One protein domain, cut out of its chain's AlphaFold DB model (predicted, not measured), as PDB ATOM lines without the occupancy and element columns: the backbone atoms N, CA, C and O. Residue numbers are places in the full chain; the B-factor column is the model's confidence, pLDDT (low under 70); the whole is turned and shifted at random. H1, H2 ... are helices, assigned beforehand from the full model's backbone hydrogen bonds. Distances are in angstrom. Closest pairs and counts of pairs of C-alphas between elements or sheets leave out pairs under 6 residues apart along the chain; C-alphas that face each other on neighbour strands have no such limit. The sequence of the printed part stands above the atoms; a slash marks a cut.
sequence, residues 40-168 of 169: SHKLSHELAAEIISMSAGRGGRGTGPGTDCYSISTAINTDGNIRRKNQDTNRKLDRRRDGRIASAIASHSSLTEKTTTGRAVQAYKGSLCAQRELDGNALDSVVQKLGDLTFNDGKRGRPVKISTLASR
ATOM      1  N   SER A  40     -29.746 -20.300  28.838       66.38
ATOM      2  CA  SER A  40     -30.516 -20.053  30.068       66.38
ATOM      3  C   SER A  40     -31.605 -21.098  30.243       66.38
ATOM      4  O   SER A  40     -32.164 -21.565  29.254       66.38
ATOM      5  N   HIS A  41     -31.990 -21.411  31.478       71.12
ATOM      6  CA  HIS A  41     -33.118 -22.314  31.705       71.12
ATOM      7  C   HIS A  41     -34.457 -21.670  31.312       71.12
ATOM      8  O   HIS A  41     -34.683 -20.467  31.511       71.12
ATOM      9  N   LYS A  42     -35.364 -22.475  30.752       81.69
ATOM     10  CA  LYS A  42     -36.753 -22.098  30.495       81.69
ATOM     11  C   LYS A  42     -37.534 -22.079  31.810       81.69
ATOM     12  O   LYS A  42     -38.181 -21.079  32.075       81.69
ATOM     13  N   LEU A  43     -37.364 -23.059  32.694       82.81
ATOM     14  CA  LEU A  43     -37.801 -23.010  34.097       82.81
ATOM     15  C   LEU A  43     -36.606 -22.739  35.023       82.81
ATOM     16  O   LEU A  43     -35.623 -23.473  34.968       82.81
ATOM     17  N   SER A  44     -36.664 -21.705  35.868       79.81
ATOM     18  CA  SER A  44     -35.618 -21.467  36.876       79.81
ATOM     19  C   SER A  44     -35.870 -22.286  38.147       79.81
ATOM     20  O   SER A  44     -37.014 -22.568  38.498       79.81
ATOM     21  N   HIS A  45     -34.797 -22.640  38.862       75.62
ATOM     22  CA  HIS A  45     -34.910 -23.336  40.150       75.62
ATOM     23  C   HIS A  45     -35.643 -22.499  41.203       75.62
ATOM     24  O   HIS A  45     -36.399 -23.057  41.988       75.62
ATOM     25  N   GLU A  46     -35.413 -21.182  41.214       76.44
ATOM     26  CA  GLU A  46     -36.045 -20.243  42.150       76.44
ATOM     27  C   GLU A  46     -37.571 -20.269  41.970       76.44
ATOM     28  O   GLU A  46     -38.293 -20.535  42.927       76.44
ATOM     29  N   LEU A  47     -38.048 -20.134  40.726       83.25
ATOM     30  CA  LEU A  47     -39.477 -20.182  40.416       83.25
ATOM     31  C   LEU A  47     -40.100 -21.548  40.728       83.25
ATOM     32  O   LEU A  47     -41.188 -21.615  41.290       83.25
ATOM     33  N   ALA A  48     -39.422 -22.644  40.375       81.88
ATOM     34  CA  ALA A  48     -39.919 -23.987  40.662       81.88
ATOM     35  C   ALA A  48     -40.070 -24.220  42.174       81.88
ATOM     36  O   ALA A  48     -41.113 -24.687  42.619       81.88
ATOM     37  N   ALA A  49     -39.055 -23.852  42.963       77.56
ATOM     38  CA  ALA A  49     -39.084 -23.994  44.415       77.56
ATOM     39  C   ALA A  49     -40.205 -23.160  45.054       77.56
ATOM     40  O   ALA A  49     -40.895 -23.642  45.949       77.56
ATOM     41  N   GLU A  50     -40.407 -21.935  44.570       80.31
ATOM     42  CA  GLU A  50     -41.450 -21.037  45.060       80.31
ATOM     43  C   GLU A  50     -42.863 -21.552  44.728       80.31
ATOM     44  O   GLU A  50     -43.752 -21.519  45.570       80.31
ATOM     45  N   ILE A  51     -43.076 -22.139  43.550       83.94
ATOM     46  CA  ILE A  51     -44.371 -22.750  43.207       83.94
ATOM     47  C   ILE A  51     -44.620 -24.045  43.998       83.94
ATOM     48  O   ILE A  51     -45.747 -24.314  44.427       83.94
ATOM     49  N   ILE A  52     -43.578 -24.851  44.216       79.38
ATOM     50  CA  ILE A  52     -43.672 -26.071  45.029       79.38
ATOM     51  C   ILE A  52     -44.036 -25.718  46.475       79.38
ATOM     52  O   ILE A  52     -44.894 -26.380  47.059       79.38
ATOM     53  N   SER A  53     -43.452 -24.656  47.046       76.06
ATOM     54  CA  SER A  53     -43.764 -24.235  48.419       76.06
ATOM     55  C   SER A  53     -45.223 -23.785  48.579       76.06
ATOM     56  O   SER A  53     -45.839 -24.082  49.601       76.06
ATOM     57  N   MET A  54     -45.814 -23.167  47.548       76.88
ATOM     58  CA  MET A  54     -47.240 -22.801  47.505       76.88
ATOM     59  C   MET A  54     -48.178 -24.004  47.361       76.88
ATOM     60  O   MET A  54     -49.373 -23.903  47.632       76.88
ATOM     61  N   SER A  55     -47.661 -25.144  46.910       67.25
ATOM     62  CA  SER A  55     -48.448 -26.347  46.620       67.25
ATOM     63  C   SER A  55     -48.522 -27.309  47.815       67.25
ATOM     64  O   SER A  55     -48.915 -28.468  47.659       67.25
ATOM     65  N   ALA A  56     -48.159 -26.843  49.017       53.66
ATOM     66  CA  ALA A  56     -48.147 -27.623  50.251       53.66
ATOM     67  C   ALA A  56     -49.561 -28.074  50.673       53.66
ATOM     68  O   ALA A  56     -50.235 -27.448  51.484       53.66
ATOM     69  N   GLY A  57     -49.981 -29.204  50.103       47.25
ATOM     70  CA  GLY A  57     -51.187 -29.956  50.450       47.25
ATOM     71  C   GLY A  57     -51.142 -31.427  50.014       47.25
ATOM     72  O   GLY A  57     -51.833 -32.249  50.604       47.25
ATOM     73  N   ARG A  58     -50.301 -31.811  49.040       44.28
ATOM     74  CA  ARG A  58     -50.075 -33.216  48.644       44.28
ATOM     75  C   ARG A  58     -48.636 -33.396  48.130       44.28
ATOM     76  O   ARG A  58     -48.320 -32.951  47.039       44.28
ATOM     77  N   GLY A  59     -47.752 -34.015  48.923       43.09
ATOM     78  CA  GLY A  59     -46.480 -34.599  48.438       43.09
ATOM     79  C   GLY A  59     -45.176 -33.781  48.538       43.09
ATOM     80  O   GLY A  59     -44.125 -34.288  48.163       43.09
ATOM     81  N   GLY A  60     -45.182 -32.552  49.065       41.84
ATOM     82  CA  GLY A  60     -44.043 -31.619  48.925       41.84
ATOM     83  C   GLY A  60     -42.882 -31.708  49.933       41.84
ATOM     84  O   GLY A  60     -41.948 -30.921  49.832       41.84
ATOM     85  N   ARG A  61     -42.904 -32.618  50.915       47.66
ATOM     86  CA  ARG A  61     -41.750 -32.849  51.823       47.66
ATOM     87  C   ARG A  61     -41.049 -34.181  51.541       47.66
ATOM     88  O   ARG A  61     -40.502 -34.802  52.448       47.66
ATOM     89  N   GLY A  62     -41.147 -34.651  50.301       49.31
ATOM     90  CA  GLY A  62     -40.750 -35.994  49.921       49.31
ATOM     91  C   GLY A  62     -39.239 -36.212  49.991       49.31
ATOM     92  O   GLY A  62     -38.454 -35.572  49.302       49.31
ATOM     93  N   THR A  63     -38.837 -37.159  50.832       49.59
ATOM     94  CA  THR A  63     -37.523 -37.817  50.810       49.59
ATOM     95  C   THR A  63     -37.463 -38.938  49.762       49.59
ATOM     96  O   THR A  63     -36.483 -39.680  49.724       49.59
ATOM     97  N   GLY A  64     -38.524 -39.099  48.961       50.97
ATOM     98  CA  GLY A  64     -38.676 -40.163  47.977       50.97
ATOM     99  C   GLY A  64     -38.121 -39.790  46.596       50.97
ATOM    100  O   GLY A  64     -38.065 -38.598  46.263       50.97
ATOM    101  N   PRO A  65     -37.759 -40.794  45.776       49.50
ATOM    102  CA  PRO A  65     -37.310 -40.590  44.399       49.50
ATOM    103  C   PRO A  65     -38.303 -39.717  43.619       49.50
ATOM    104  O   PRO A  65     -39.511 -39.930  43.694       49.50
ATOM    105  N   GLY A  66     -37.812 -38.689  42.923       56.69
ATOM    106  CA  GLY A  66     -38.647 -37.790  42.112       56.69
ATOM    107  C   GLY A  66     -39.315 -36.635  42.869       56.69
ATOM    108  O   GLY A  66     -39.875 -35.745  42.236       56.69
ATOM    109  N   THR A  67     -39.217 -36.597  44.202       60.62
ATOM    110  CA  THR A  67     -39.711 -35.484  45.044       60.62
ATOM    111  C   THR A  67     -38.609 -34.777  45.824       60.62
ATOM    112  O   THR A  67     -38.824 -33.684  46.351       60.62
ATOM    113  N   ASP A  68     -37.412 -35.364  45.858       64.00
ATOM    114  CA  ASP A  68     -36.254 -34.764  46.491       64.00
ATOM    115  C   ASP A  68     -35.676 -33.613  45.641       64.00
ATOM    116  O   ASP A  68     -35.735 -33.593  44.405       64.00
ATOM    117  N   CYS A  69     -35.077 -32.628  46.316       63.75
ATOM    118  CA  CYS A  69     -34.539 -31.438  45.660       63.75
ATOM    119  C   CYS A  69     -33.432 -31.749  44.640       63.75
ATOM    120  O   CYS A  69     -33.197 -30.933  43.747       63.75
ATOM    121  N   TYR A  70     -32.728 -32.879  44.780       63.31
ATOM    122  CA  TYR A  70     -31.684 -33.268  43.840       63.31
ATOM    123  C   TYR A  70     -32.296 -33.747  42.525       63.31
ATOM    124  O   TYR A  70     -31.928 -33.206  41.485       63.31
ATOM    125  N   SER A  71     -33.284 -34.641  42.563       67.75
ATOM    126  CA  SER A  71     -34.017 -35.099  41.376       67.75
ATOM    127  C   SER A  71     -34.653 -33.929  40.617       67.75
ATOM    128  O   SER A  71     -34.413 -33.758  39.422       67.75
ATOM    129  N   ILE A  72     -35.359 -33.037  41.322       70.19
ATOM    130  CA  ILE A  72     -35.961 -31.829  40.726       70.19
ATOM    131  C   ILE A  72     -34.889 -30.938  40.096       70.19
ATOM    132  O   ILE A  72     -35.070 -30.403  39.000       70.19
ATOM    133  N   SER A  73     -33.748 -30.779  40.770       67.12
ATOM    134  CA  SER A  73     -32.638 -30.013  40.219       67.12
ATOM    135  C   SER A  73     -32.103 -30.660  38.943       67.12
ATOM    136  O   SER A  73     -31.940 -29.964  37.947       67.12
ATOM    137  N   THR A  74     -31.844 -31.964  38.940       69.38
ATOM    138  CA  THR A  74     -31.331 -32.695  37.774       69.38
ATOM    139  C   THR A  74     -32.271 -32.556  36.578       69.38
ATOM    140  O   THR A  74     -31.828 -32.154  35.504       69.38
ATOM    141  N   ALA A  75     -33.573 -32.739  36.789       74.31
ATOM    142  CA  ALA A  75     -34.587 -32.615  35.749       74.31
ATOM    143  C   ALA A  75     -34.676 -31.207  35.141       74.31
ATOM    144  O   ALA A  75     -34.788 -31.039  33.927       74.31
ATOM    145  N   ILE A  76     -34.551 -30.166  35.970       75.38
ATOM    146  CA  ILE A  76     -34.483 -28.774  35.503       75.38
ATOM    147  C   ILE A  76     -33.200 -28.516  34.692       75.38
ATOM    148  O   ILE A  76     -33.190 -27.638  33.837       75.38
ATOM    149  N   ASN A  77     -32.117 -29.262  34.902       71.44
ATOM    150  CA  ASN A  77     -30.867 -29.064  34.158       71.44
ATOM    151  C   ASN A  77     -30.785 -29.846  32.840       71.44
ATOM    152  O   ASN A  77     -29.750 -29.785  32.166       71.44
ATOM    153  N   THR A  78     -31.849 -30.548  32.459       68.75
ATOM    154  CA  THR A  78     -31.928 -31.280  31.190       68.75
ATOM    155  C   THR A  78     -31.835 -30.335  29.995       68.75
ATOM    156  O   THR A  78     -32.233 -29.165  30.051       68.75
ATOM    157  N   ASP A  79     -31.295 -30.830  28.881       67.19
ATOM    158  CA  ASP A  79     -31.063 -30.005  27.691       67.19
ATOM    159  C   ASP A  79     -32.371 -29.483  27.082       67.19
ATOM    160  O   ASP A  79     -32.424 -28.354  26.591       67.19
ATOM    161  N   GLY A  80     -33.469 -30.233  27.236       67.25
ATOM    162  CA  GLY A  80     -34.813 -29.796  26.859       67.25
ATOM    163  C   GLY A  80     -35.295 -28.541  27.605       67.25
ATOM    164  O   GLY A  80     -36.112 -27.782  27.066       67.25
ATOM    165  N   ASN A  81     -34.767 -28.270  28.804       70.56
ATOM    166  CA  ASN A  81     -35.058 -27.064  29.579       70.56
ATOM    167  C   ASN A  81     -34.091 -25.902  29.278       70.56
ATOM    168  O   ASN A  81     -34.238 -24.818  29.841       70.56
ATOM    169  N   ILE A  82     -33.134 -26.055  28.362       70.50
ATOM    170  CA  ILE A  82     -32.289 -24.941  27.928       70.50
ATOM    171  C   ILE A  82     -32.981 -24.189  26.791       70.50
ATOM    172  O   ILE A  82     -33.426 -24.766  25.799       70.50
ATOM    173  N   ARG A  83     -33.064 -22.863  26.912       68.50
ATOM    174  CA  ARG A  83     -33.299 -21.972  25.772       68.50
ATOM    175  C   ARG A  83     -31.965 -21.412  25.300       68.50
ATOM    176  O   ARG A  83     -31.223 -20.818  26.089       68.50
ATOM    177  N   ARG A  84     -31.691 -21.575  24.004       61.16
ATOM    178  CA  ARG A  84     -30.663 -20.792  23.314       61.16
ATOM    179  C   ARG A  84     -31.164 -19.360  23.213       61.16
ATOM    180  O   ARG A  84     -32.326 -19.132  22.872       61.16
ATOM    181  N   LYS A  85     -30.313 -18.409  23.572       56.09
ATOM    182  CA  LYS A  85     -30.615 -16.989  23.458       56.09
ATOM    183  C   LYS A  85     -29.724 -16.403  22.375       56.09
ATOM    184  O   LYS A  85     -28.540 -16.702  22.311       56.09
ATOM    185  N   ASN A  86     -30.317 -15.571  21.528       48.59
ATOM    186  CA  ASN A  86     -29.596 -14.898  20.446       48.59
ATOM    187  C   ASN A  86     -28.902 -13.613  20.935       48.59
ATOM    188  O   ASN A  86     -28.160 -12.993  20.181       48.59
ATOM    189  N   GLN A  87     -29.175 -13.186  22.173       51.00
ATOM    190  CA  GLN A  87     -28.662 -11.960  22.780       51.00
ATOM    191  C   GLN A  87     -28.409 -12.169  24.276       51.00
ATOM    192  O   GLN A  87     -29.121 -12.945  24.923       51.00
ATOM    193  N   ASP A  88     -27.444 -11.422  24.812       49.62
ATOM    194  CA  ASP A  88     -27.130 -11.370  26.239       49.62
ATOM    195  C   ASP A  88     -28.345 -10.832  27.004       49.62
ATOM    196  O   ASP A  88     -28.635  -9.637  27.049       49.62
ATOM    197  N   THR A  89     -29.132 -11.729  27.584       53.62
ATOM    198  CA  THR A  89     -30.251 -11.321  28.429       53.62
ATOM    199  C   THR A  89     -29.767 -11.045  29.837       53.62
ATOM    200  O   THR A  89     -29.091 -11.867  30.451       53.62
ATOM    201  N   ASN A  90     -30.231  -9.949  30.416       61.78
ATOM    202  CA  ASN A  90     -29.932  -9.642  31.799       61.78
ATOM    203  C   ASN A  90     -30.627 -10.653  32.735       61.78
ATOM    204  O   ASN A  90     -31.845 -10.605  32.919       61.78
ATOM    205  N   ARG A  91     -29.855 -11.544  33.369       65.88
ATOM    206  CA  ARG A  91     -30.319 -12.498  34.400       65.88
ATOM    207  C   ARG A  91     -31.186 -11.837  35.477       65.88
ATOM    208  O   ARG A  91     -32.128 -12.450  35.977       65.88
ATOM    209  N   LYS A  92     -30.918 -10.566  35.806       67.94
ATOM    210  CA  LYS A  92     -31.731  -9.793  36.757       67.94
ATOM    211  C   LYS A  92     -33.160  -9.569  36.249       67.94
ATOM    212  O   LYS A  92     -34.085  -9.574  37.053       67.94
ATOM    213  N   LEU A  93     -33.362  -9.392  34.940       78.19
ATOM    214  CA  LEU A  93     -34.695  -9.239  34.346       78.19
ATOM    215  C   LEU A  93     -35.484 -10.546  34.379       78.19
ATOM    216  O   LEU A  93     -36.665 -10.519  34.712       78.19
ATOM    217  N   ASP A  94     -34.845 -11.678  34.076       77.19
ATOM    218  CA  ASP A  94     -35.497 -12.987  34.190       77.19
ATOM    219  C   ASP A  94     -35.920 -13.260  35.638       77.19
ATOM    220  O   ASP A  94     -37.076 -13.596  35.866       77.19
ATOM    221  N   ARG A  95     -35.044 -13.002  36.620       75.94
ATOM    222  CA  ARG A  95     -35.385 -13.138  38.047       75.94
ATOM    223  C   ARG A  95     -36.542 -12.224  38.465       75.94
ATOM    224  O   ARG A  95     -37.441 -12.661  39.173       75.94
ATOM    225  N   ARG A  96     -36.558 -10.965  38.012       84.12
ATOM    226  CA  ARG A  96     -37.675 -10.037  38.283       84.12
ATOM    227  C   ARG A  96     -38.997 -10.553  37.714       84.12
ATOM    228  O   ARG A  96     -40.024 -10.444  38.374       84.12
ATOM    229  N   ARG A  97     -38.980 -11.105  36.498       89.50
ATOM    230  CA  ARG A  97     -40.170 -11.697  35.870       89.50
ATOM    231  C   ARG A  97     -40.609 -12.968  36.588       89.50
ATOM    232  O   ARG A  97     -41.800 -13.124  36.809       89.50
ATOM    233  N   ASP A  98     -39.672 -13.819  36.996       88.44
ATOM    234  CA  ASP A  98     -39.961 -15.017  37.790       88.44
ATOM    235  C   ASP A  98     -40.650 -14.643  39.110       88.44
ATOM    236  O   ASP A  98     -41.701 -15.197  39.415       88.44
ATOM    237  N   GLY A  99     -40.168 -13.612  39.814       87.88
ATOM    238  CA  GLY A  99     -40.835 -13.101  41.018       87.88
ATOM    239  C   GLY A  99     -42.253 -12.571  40.758       87.88
ATOM    240  O   GLY A  99     -43.160 -12.810  41.552       87.88
ATOM    241  N   ARG A 100     -42.489 -11.901  39.618       93.69
ATOM    242  CA  ARG A 100     -43.842 -11.464  39.208       93.69
ATOM    243  C   ARG A 100     -44.763 -12.647  38.907       93.69
ATOM    244  O   ARG A 100     -45.933 -12.598  39.268       93.69
ATOM    245  N   ILE A 101     -44.248 -13.695  38.264       94.62
ATOM    246  CA  ILE A 101     -44.994 -14.932  37.987       94.62
ATOM    247  C   ILE A 101     -45.394 -15.604  39.298       94.62
ATOM    248  O   ILE A 101     -46.568 -15.907  39.488       94.62
ATOM    249  N   ALA A 102     -44.441 -15.790  40.210       91.19
ATOM    250  CA  ALA A 102     -44.705 -16.387  41.510       91.19
ATOM    251  C   ALA A 102     -45.722 -15.569  42.319       91.19
ATOM    252  O   ALA A 102     -46.692 -16.123  42.832       91.19
ATOM    253  N   SER A 103     -45.573 -14.241  42.338       92.69
ATOM    254  CA  SER A 103     -46.521 -13.331  42.993       92.69
ATOM    255  C   SER A 103     -47.927 -13.431  42.390       92.69
ATOM    256  O   SER A 103     -48.915 -13.426  43.125       92.69
ATOM    257  N   ALA A 104     -48.039 -13.553  41.064       94.31
ATOM    258  CA  ALA A 104     -49.324 -13.714  40.388       94.31
ATOM    259  C   ALA A 104     -49.994 -15.053  40.732       94.31
ATOM    260  O   ALA A 104     -51.187 -15.091  41.019       94.31
ATOM    261  N   ILE A 105     -49.214 -16.137  40.795       92.75
ATOM    262  CA  ILE A 105     -49.696 -17.454  41.232       92.75
ATOM    263  C   ILE A 105     -50.171 -17.405  42.688       92.75
ATOM    264  O   ILE A 105     -51.267 -17.880  42.980       92.75
ATOM    265  N   ALA A 106     -49.383 -16.804  43.584       90.06
ATOM    266  CA  ALA A 106     -49.698 -16.700  45.009       90.06
ATOM    267  C   ALA A 106     -50.977 -15.892  45.274       90.06
ATOM    268  O   ALA A 106     -51.776 -16.244  46.134       90.06
ATOM    269  N   SER A 107     -51.172 -14.811  44.518       92.56
ATOM    270  CA  SER A 107     -52.333 -13.921  44.634       92.56
ATOM    271  C   SER A 107     -53.523 -14.333  43.764       92.56
ATOM    272  O   SER A 107     -54.521 -13.617  43.733       92.56
ATOM    273  N   HIS A 108     -53.430 -15.451  43.034       91.25
ATOM    274  CA  HIS A 108     -54.430 -15.882  42.051       91.25
ATOM    275  C   HIS A 108     -54.798 -14.791  41.026       91.25
ATOM    276  O   HIS A 108     -55.937 -14.707  40.561       91.25
ATOM    277  N   SER A 109     -53.832 -13.946  40.664       94.00
ATOM    278  CA  SER A 109     -54.021 -12.827  39.742       94.00
ATOM    279  C   SER A 109     -53.517 -13.149  38.333       94.00
ATOM    280  O   SER A 109     -52.698 -14.042  38.109       94.00
ATOM    281  N   SER A 110     -54.041 -12.419  37.343       94.50
ATOM    282  CA  SER A 110     -53.578 -12.536  35.958       94.50
ATOM    283  C   SER A 110     -52.299 -11.734  35.738       94.50
ATOM    284  O   SER A 110     -52.161 -10.615  36.227       94.50
ATOM    285  N   LEU A 111     -51.408 -12.254  34.899       95.69
ATOM    286  CA  LEU A 111     -50.340 -11.459  34.305       95.69
ATOM    287  C   LEU A 111     -50.936 -10.432  33.340       95.69
ATOM    288  O   LEU A 111     -51.852 -10.746  32.583       95.69
ATOM    289  N   THR A 112     -50.373  -9.229  33.321       93.62
ATOM    290  CA  THR A 112     -50.783  -8.146  32.406       93.62
ATOM    291  C   THR A 112     -49.679  -7.745  31.433       93.62
ATOM    292  O   THR A 112     -49.924  -7.206  30.356       93.62
ATOM    293  N   GLU A 113     -48.427  -8.060  31.761       93.44
ATOM    294  CA  GLU A 113     -47.281  -7.740  30.922       93.44
ATOM    295  C   GLU A 113     -46.967  -8.870  29.935       93.44
ATOM    296  O   GLU A 113     -46.691 -10.011  30.326       93.44
ATOM    297  N   LYS A 114     -46.878  -8.538  28.641       91.19
ATOM    298  CA  LYS A 114     -46.522  -9.501  27.582       91.19
ATOM    299  C   LYS A 114     -45.161 -10.165  27.801       91.19
ATOM    300  O   LYS A 114     -45.011 -11.354  27.543       91.19
ATOM    301  N   THR A 115     -44.162  -9.428  28.291       90.31
ATOM    302  CA  THR A 115     -42.811  -9.993  28.476       90.31
ATOM    303  C   THR A 115     -42.737 -10.972  29.651       90.31
ATOM    304  O   THR A 115     -42.081 -12.008  29.544       90.31
ATOM    305  N   THR A 116     -43.454 -10.688  30.742       92.38
ATOM    306  CA  THR A 116     -43.613 -11.605  31.881       92.38
ATOM    307  C   THR A 116     -44.435 -12.830  31.476       92.38
ATOM    308  O   THR A 116     -44.075 -13.954  31.810       92.38
ATOM    309  N   THR A 117     -45.455 -12.645  30.637       93.44
ATOM    310  CA  THR A 117     -46.239 -13.741  30.045       93.44
ATOM    311  C   THR A 117     -45.387 -14.645  29.157       93.44
ATOM    312  O   THR A 117     -45.404 -15.863  29.316       93.44
ATOM    313  N   GLY A 118     -44.569 -14.074  28.268       91.06
ATOM    314  CA  GLY A 118     -43.627 -14.847  27.456       91.06
ATOM    315  C   GLY A 118     -42.632 -15.633  28.316       91.06
ATOM    316  O   GLY A 118     -42.308 -16.777  28.003       91.06
ATOM    317  N   ARG A 119     -42.194 -15.065  29.448       90.44
ATOM    318  CA  ARG A 119     -41.373 -15.776  30.435       90.44
ATOM    319  C   ARG A 119     -42.131 -16.937  31.090       90.44
ATOM    320  O   ARG A 119     -41.549 -18.014  31.196       90.44
ATOM    321  N   ALA A 120     -43.399 -16.753  31.458       92.44
ATOM    322  CA  ALA A 120     -44.248 -17.800  32.029       92.44
ATOM    323  C   ALA A 120     -44.500 -18.952  31.044       92.44
ATOM    324  O   ALA A 120     -44.403 -20.113  31.428       92.44
ATOM    325  N   VAL A 121     -44.719 -18.651  29.757       93.25
ATOM    326  CA  VAL A 121     -44.815 -19.665  28.690       93.25
ATOM    327  C   VAL A 121     -43.532 -20.489  28.599       93.25
ATOM    328  O   VAL A 121     -43.589 -21.713  28.502       93.25
ATOM    329  N   GLN A 122     -42.362 -19.845  28.668       90.50
ATOM    330  CA  GLN A 122     -41.091 -20.573  28.700       90.50
ATOM    331  C   GLN A 122     -40.986 -21.442  29.956       90.50
ATOM    332  O   GLN A 122     -40.664 -22.619  29.838       90.50
ATOM    333  N   ALA A 123     -41.313 -20.908  31.134       90.06
ATOM    334  CA  ALA A 123     -41.305 -21.678  32.376       90.06
ATOM    335  C   ALA A 123     -42.216 -22.911  32.300       90.06
ATOM    336  O   ALA A 123     -41.783 -23.988  32.691       90.06
ATOM    337  N   TYR A 124     -43.410 -22.780  31.716       92.94
ATOM    338  CA  TYR A 124     -44.340 -23.888  31.499       92.94
ATOM    339  C   TYR A 124     -43.780 -24.953  30.541       92.94
ATOM    340  O   TYR A 124     -43.801 -26.145  30.836       92.94
ATOM    341  N   LYS A 125     -43.202 -24.547  29.402       90.50
ATOM    342  CA  LYS A 125     -42.533 -25.493  28.487       90.50
ATOM    343  C   LYS A 125     -41.350 -26.189  29.172       90.50
ATOM    344  O   LYS A 125     -41.129 -27.377  28.973       90.50
ATOM    345  N   GLY A 126     -40.604 -25.450  29.992       87.88
ATOM    346  CA  GLY A 126     -39.506 -25.976  30.796       87.88
ATOM    347  C   GLY A 126     -39.954 -26.975  31.860       87.88
ATOM    348  O   GLY A 126     -39.304 -28.004  32.029       87.88
ATOM    349  N   SER A 127     -41.079 -26.710  32.532       87.75
ATOM    350  CA  SER A 127     -41.643 -27.622  33.530       87.75
ATOM    351  C   SER A 127     -42.152 -28.910  32.895       87.75
ATOM    352  O   SER A 127     -41.914 -29.966  33.463       87.75
ATOM    353  N   LEU A 128     -42.762 -28.854  31.704       89.31
ATOM    354  CA  LEU A 128     -43.149 -30.053  30.950       89.31
ATOM    355  C   LEU A 128     -41.941 -30.913  30.553       89.31
ATOM    356  O   LEU A 128     -41.998 -32.133  30.671       89.31
ATOM    357  N   CYS A 129     -40.844 -30.298  30.096       84.94
ATOM    358  CA  CYS A 129     -39.614 -31.040  29.800       84.94
ATOM    359  C   CYS A 129     -39.061 -31.712  31.060       84.94
ATOM    360  O   CYS A 129     -38.793 -32.903  31.044       84.94
ATOM    361  N   ALA A 130     -38.934 -30.961  32.155       80.62
ATOM    362  CA  ALA A 130     -38.403 -31.492  33.403       80.62
ATOM    363  C   ALA A 130     -39.324 -32.560  34.028       80.62
ATOM    364  O   ALA A 130     -38.834 -33.505  34.631       80.62
ATOM    365  N   GLN A 131     -40.645 -32.456  33.852       84.44
ATOM    366  CA  GLN A 131     -41.602 -33.472  34.302       84.44
ATOM    367  C   GLN A 131     -41.393 -34.804  33.574       84.44
ATOM    368  O   GLN A 131     -41.444 -35.839  34.212       84.44
ATOM    369  N   ARG A 132     -41.112 -34.800  32.265       83.12
ATOM    370  CA  ARG A 132     -40.851 -36.040  31.503       83.12
ATOM    371  C   ARG A 132     -39.586 -36.774  31.942       83.12
ATOM    372  O   ARG A 132     -39.454 -37.960  31.683       83.12
ATOM    373  N   GLU A 133     -38.662 -36.052  32.562       77.06
ATOM    374  CA  GLU A 133     -37.377 -36.569  33.039       77.06
ATOM    375  C   GLU A 133     -37.473 -37.085  34.485       77.06
ATOM    376  O   GLU A 133     -36.508 -37.631  35.016       77.06
ATOM    377  N   LEU A 134     -38.625 -36.899  35.142       72.38
ATOM    378  CA  LEU A 134     -38.916 -37.418  36.473       72.38
ATOM    379  C   LEU A 134     -40.117 -38.352  36.415       72.38
ATOM    380  O   LEU A 134     -41.226 -37.916  36.134       72.38
ATOM    381  N   ASP A 135     -39.941 -39.595  36.851       64.62
ATOM    382  CA  ASP A 135     -41.048 -40.536  37.089       64.62
ATOM    383  C   ASP A 135     -41.878 -40.174  38.349       64.62
ATOM    384  O   ASP A 135     -42.366 -41.044  39.067       64.62
ATOM    385  N   GLY A 136     -42.009 -38.881  38.682       61.97
ATOM    386  CA  GLY A 136     -42.593 -38.411  39.937       61.97
ATOM    387  C   GLY A 136     -43.393 -37.112  39.826       61.97
ATOM    388  O   GLY A 136     -43.066 -36.200  39.072       61.97
ATOM    389  N   ASN A 137     -44.408 -36.994  40.684       67.94
ATOM    390  CA  ASN A 137     -45.436 -35.946  40.624       67.94
ATOM    391  C   ASN A 137     -44.981 -34.560  41.132       67.94
ATOM    392  O   ASN A 137     -45.788 -33.637  41.248       67.94
ATOM    393  N   ALA A 138     -43.710 -34.379  41.511       67.69
ATOM    394  CA  ALA A 138     -43.265 -33.146  42.167       67.69
ATOM    395  C   ALA A 138     -43.417 -31.909  41.268       67.69
ATOM    396  O   ALA A 138     -43.778 -30.826  41.738       67.69
ATOM    397  N   LEU A 139     -43.186 -32.085  39.964       78.81
ATOM    398  CA  LEU A 139     -43.361 -31.029  38.971       78.81
ATOM    399  C   LEU A 139     -44.796 -30.913  38.451       78.81
ATOM    400  O   LEU A 139     -45.086 -29.911  37.804       78.81
ATOM    401  N   ASP A 140     -45.709 -31.832  38.779       83.31
ATOM    402  CA  ASP A 140     -47.118 -31.748  38.360       83.31
ATOM    403  C   ASP A 140     -47.755 -30.468  38.882       83.31
ATOM    404  O   ASP A 140     -48.413 -29.739  38.144       83.31
ATOM    405  N   SER A 141     -47.486 -30.150  40.150       81.62
ATOM    406  CA  SER A 141     -47.957 -28.911  40.765       81.62
ATOM    407  C   SER A 141     -47.385 -27.675  40.066       81.62
ATOM    408  O   SER A 141     -48.108 -26.708  39.829       81.62
ATOM    409  N   VAL A 142     -46.117 -27.724  39.647       86.94
ATOM    410  CA  VAL A 142     -45.463 -26.641  38.902       86.94
ATOM    411  C   VAL A 142     -46.087 -26.476  37.518       86.94
ATOM    412  O   VAL A 142     -46.454 -25.363  37.143       86.94
ATOM    413  N   VAL A 143     -46.252 -27.575  36.780       90.00
ATOM    414  CA  VAL A 143     -46.896 -27.609  35.460       90.00
ATOM    415  C   VAL A 143     -48.324 -27.087  35.554       90.00
ATOM    416  O   VAL A 143     -48.713 -26.239  34.754       90.00
ATOM    417  N   GLN A 144     -49.089 -27.540  36.547       90.56
ATOM    418  CA  GLN A 144     -50.471 -27.128  36.748       90.56
ATOM    419  C   GLN A 144     -50.564 -25.637  37.083       90.56
ATOM    420  O   GLN A 144     -51.257 -24.902  36.385       90.56
ATOM    421  N   LYS A 145     -49.829 -25.153  38.092       91.12
ATOM    422  CA  LYS A 145     -49.870 -23.739  38.507       91.12
ATOM    423  C   LYS A 145     -49.412 -22.795  37.399       91.12
ATOM    424  O   LYS A 145     -50.051 -21.770  37.177       91.12
ATOM    425  N   LEU A 146     -48.346 -23.145  36.677       93.94
ATOM    426  CA  LEU A 146     -47.908 -22.364  35.520       93.94
ATOM    427  C   LEU A 146     -48.930 -22.427  34.387       93.94
ATOM    428  O   LEU A 146     -49.188 -21.404  33.768       93.94
ATOM    429  N   GLY A 147     -49.508 -23.597  34.116       94.12
ATOM    430  CA  GLY A 147     -50.471 -23.798  33.037       94.12
ATOM    431  C   GLY A 147     -51.815 -23.109  33.270       94.12
ATOM    432  O   GLY A 147     -52.433 -22.665  32.298       94.12
ATOM    433  N   ASP A 148     -52.247 -23.008  34.529       95.00
ATOM    434  CA  ASP A 148     -53.486 -22.354  34.957       95.00
ATOM    435  C   ASP A 148     -53.355 -20.841  35.122       95.00
ATOM    436  O   ASP A 148     -54.375 -20.148  35.092       95.00
ATOM    437  N   LEU A 149     -52.130 -20.317  35.249       95.81
ATOM    438  CA  LEU A 149     -51.891 -18.879  35.267       95.81
ATOM    439  C   LEU A 149     -52.486 -18.241  34.007       95.81
ATOM    440  O   LEU A 149     -52.389 -18.786  32.905       95.81
ATOM    441  N   THR A 150     -53.116 -17.083  34.162       96.38
ATOM    442  CA  THR A 150     -53.788 -16.390  33.062       96.38
ATOM    443  C   THR A 150     -53.065 -15.113  32.678       96.38
ATOM    444  O   THR A 150     -52.469 -14.429  33.505       96.38
ATOM    445  N   PHE A 151     -53.151 -14.773  31.400       95.25
ATOM    446  CA  PHE A 151     -52.743 -13.498  30.839       95.25
ATOM    447  C   PHE A 151     -53.983 -12.691  30.464       95.25
ATOM    448  O   PHE A 151     -54.867 -13.184  29.759       95.25
ATOM    449  N   ASN A 152     -54.030 -11.449  30.929       93.31
ATOM    450  CA  ASN A 152     -55.029 -10.460  30.567       93.31
ATOM    451  C   ASN A 152     -54.323  -9.297  29.863       93.31
ATOM    452  O   ASN A 152     -53.561  -8.561  30.488       93.31
ATOM    453  N   ASP A 153     -54.568  -9.124  28.566       87.38
ATOM    454  CA  ASP A 153     -53.961  -8.058  27.765       87.38
ATOM    455  C   ASP A 153     -54.694  -6.710  27.881       87.38
ATOM    456  O   ASP A 153     -54.387  -5.777  27.137       87.38
ATOM    457  N   GLY A 154     -55.662  -6.609  28.800       83.81
ATOM    458  CA  GLY A 154     -56.477  -5.420  29.031       83.81
ATOM    459  C   GLY A 154     -57.585  -5.223  27.997       83.81
ATOM    460  O   GLY A 154     -58.360  -4.273  28.116       83.81
ATOM    461  N   LYS A 155     -57.695  -6.097  26.987       85.38
ATOM    462  CA  LYS A 155     -58.783  -6.040  26.010       85.38
ATOM    463  C   LYS A 155     -60.028  -6.735  26.545       85.38
ATOM    464  O   LYS A 155     -59.978  -7.602  27.414       85.38
ATOM    465  N   ARG A 156     -61.178  -6.363  25.979       77.50
ATOM    466  CA  ARG A 156     -62.466  -6.985  26.289       77.50
ATOM    467  C   ARG A 156     -62.426  -8.458  25.864       77.50
ATOM    468  O   ARG A 156     -62.400  -8.760  24.677       77.50
ATOM    469  N   GLY A 157     -62.394  -9.364  26.837       82.12
ATOM    470  CA  GLY A 157     -62.304 -10.802  26.597       82.12
ATOM    471  C   GLY A 157     -61.962 -11.584  27.862       82.12
ATOM    472  O   GLY A 157     -61.625 -11.010  28.897       82.12
ATOM    473  N   ARG A 158     -62.065 -12.915  27.788       86.12
ATOM    474  CA  ARG A 158     -61.655 -13.795  28.887       86.12
ATOM    475  C   ARG A 158     -60.121 -13.872  28.936       86.12
ATOM    476  O   ARG A 158     -59.520 -14.115  27.886       86.12
ATOM    477  N   PRO A 159     -59.492 -13.749  30.119       91.81
ATOM    478  CA  PRO A 159     -58.064 -14.007  30.274       91.81
ATOM    479  C   PRO A 159     -57.670 -15.381  29.721       91.81
ATOM    480  O   PRO A 159     -58.389 -16.368  29.895       91.81
ATOM    481  N   VAL A 160     -56.521 -15.450  29.051       94.00
ATOM    482  CA  VAL A 160     -56.052 -16.660  28.364       94.00
ATOM    483  C   VAL A 160     -55.056 -17.397  29.248       94.00
ATOM    484  O   VAL A 160     -54.119 -16.792  29.761       94.00
ATOM    485  N   LYS A 161     -55.224 -18.709  29.413       96.25
ATOM    486  CA  LYS A 161     -54.285 -19.538  30.178       96.25
ATOM    487  C   LYS A 161     -52.917 -19.635  29.496       96.25
ATOM    488  O   LYS A 161     -52.834 -19.736  28.270       96.25
ATOM    489  N   ILE A 162     -51.848 -19.696  30.287       96.31
ATOM    490  CA  ILE A 162     -50.481 -19.910  29.790       96.31
ATOM    491  C   ILE A 162     -50.372 -21.229  29.016       96.31
ATOM    492  O   ILE A 162     -49.735 -21.246  27.968       96.31
ATOM    493  N   SER A 163     -51.026 -22.306  29.463       95.38
ATOM    494  CA  SER A 163     -51.069 -23.589  28.732       95.38
ATOM    495  C   SER A 163     -51.629 -23.440  27.307       95.38
ATOM    496  O   SER A 163     -51.079 -23.978  26.342       95.38
ATOM    497  N   THR A 164     -52.680 -22.632  27.148       94.44
ATOM    498  CA  THR A 164     -53.259 -22.299  25.840       94.44
ATOM    499  C   THR A 164     -52.305 -21.454  24.998       94.44
ATOM    500  O   THR A 164     -52.139 -21.726  23.811       94.44
ATOM    501  N   LEU A 165     -51.651 -20.451  25.592       92.56
ATOM    502  CA  LEU A 165     -50.659 -19.629  24.890       92.56
ATOM    503  C   LEU A 165     -49.451 -20.455  24.437       92.56
ATOM    504  O   LEU A 165     -48.988 -20.293  23.314       92.56
ATOM    505  N   ALA A 166     -48.979 -21.379  25.273       91.06
ATOM    506  CA  ALA A 166     -47.841 -22.241  24.978       91.06
ATOM    507  C   ALA A 166     -48.076 -23.180  23.788       91.06
ATOM    508  O   ALA A 166     -47.105 -23.575  23.153       91.06
ATOM    509  N   SER A 167     -49.337 -23.509  23.493       88.12
ATOM    510  CA  SER A 167     -49.731 -24.345  22.351       88.12
ATOM    511  C   SER A 167     -49.824 -23.560  21.034       88.12
ATOM    512  O   SER A 167     -49.895 -24.157  19.967       88.12
ATOM    513  N   ARG A 168     -49.860 -22.222  21.101       83.81
ATOM    514  CA  ARG A 168     -49.986 -21.315  19.942       83.81
ATOM    515  C   ARG A 168     -48.665 -20.651  19.541       83.81
ATOM    516  O   ARG A 168     -48.615 -20.004  18.501       83.81
TER     517      ARG A 168
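What this domain is: This is residues 40 to 168 of the 169 residues of a protein of Palpitomonas bilix (UniProt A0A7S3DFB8). A helical hairpin, H4 and H5, makes the core; H1 and H3, side by side, cross one side of it, short H6 packs on the other side, and H2 packs on H4 near the hairpin's turn. Long loops join several of these parts, and residues 149 to 161 make a looped arm. The printed part has 129 residues with six named helices, H1 to H6 in chain order, and no named strand; the class is all helix, with packing part aligned, part crossed, near-parallel and crossing pairs together. It is compact, with a radius of gyration of the C-alphas of 14.2 A and spans of 46 by 36 by 25 A.

Where its parts are: H1, residues 45 to 54, begins at C-alpha 45 (-34.910, -23.336, 40.150) and is 14.4 A long. H2, residues 69 to 76, is 10.5 A; H3, residues 91 to 106, 22.5 A; H4, residues 114 to 132, 27.4 A; H5, residues 137 to 148, 16.8 A. H6, residues 162 to 166, 6.0 A, ends at C-alpha 166 (-47.841, -22.241, 24.978).

How they stand to each other: H1 touches H3 at a shallow tilt of 12 degrees, the same way, closest at C-alphas 47 and 98, 5.8 A. H1 touches H5 about perpendicular, 89 degrees, closest at C-alphas 51 and 142, 5.9 A. H4 is the hub. It touches H5 in a helical hairpin, 26 degrees, opposite ways, closest at C-alphas 131 and 139, 5.6 A. Its residues 126 to 131 alone touch H2, closest at C-alphas 75 and 130, 4.6 A. Residues 94 to 101 of H3 alone touch H4, about perpendicular at 82 degrees, closest at C-alphas 97 and 116, 5.3 A. H6 touches H4, closest at C-alphas 121 and 166, 5.4 A, and H5, closest at C-alphas 147 and 163, 4.4 A. Every O i to N i+4 pair is within hydrogen-bond range in H1, H2, H3, H4 and H6; in H5, 6 of 8.

The domain as a whole: The C-alphas farthest apart, of Thr 63 and Arg 156, are 46.6 A apart. The printed part has no cut; the links H1 to H2, H2 to H3 and H5 to H6 are long. Mean pLDDT of the printed part is 78.6, with 37 residues under 70, among them 55 to 71 and 83 to 92.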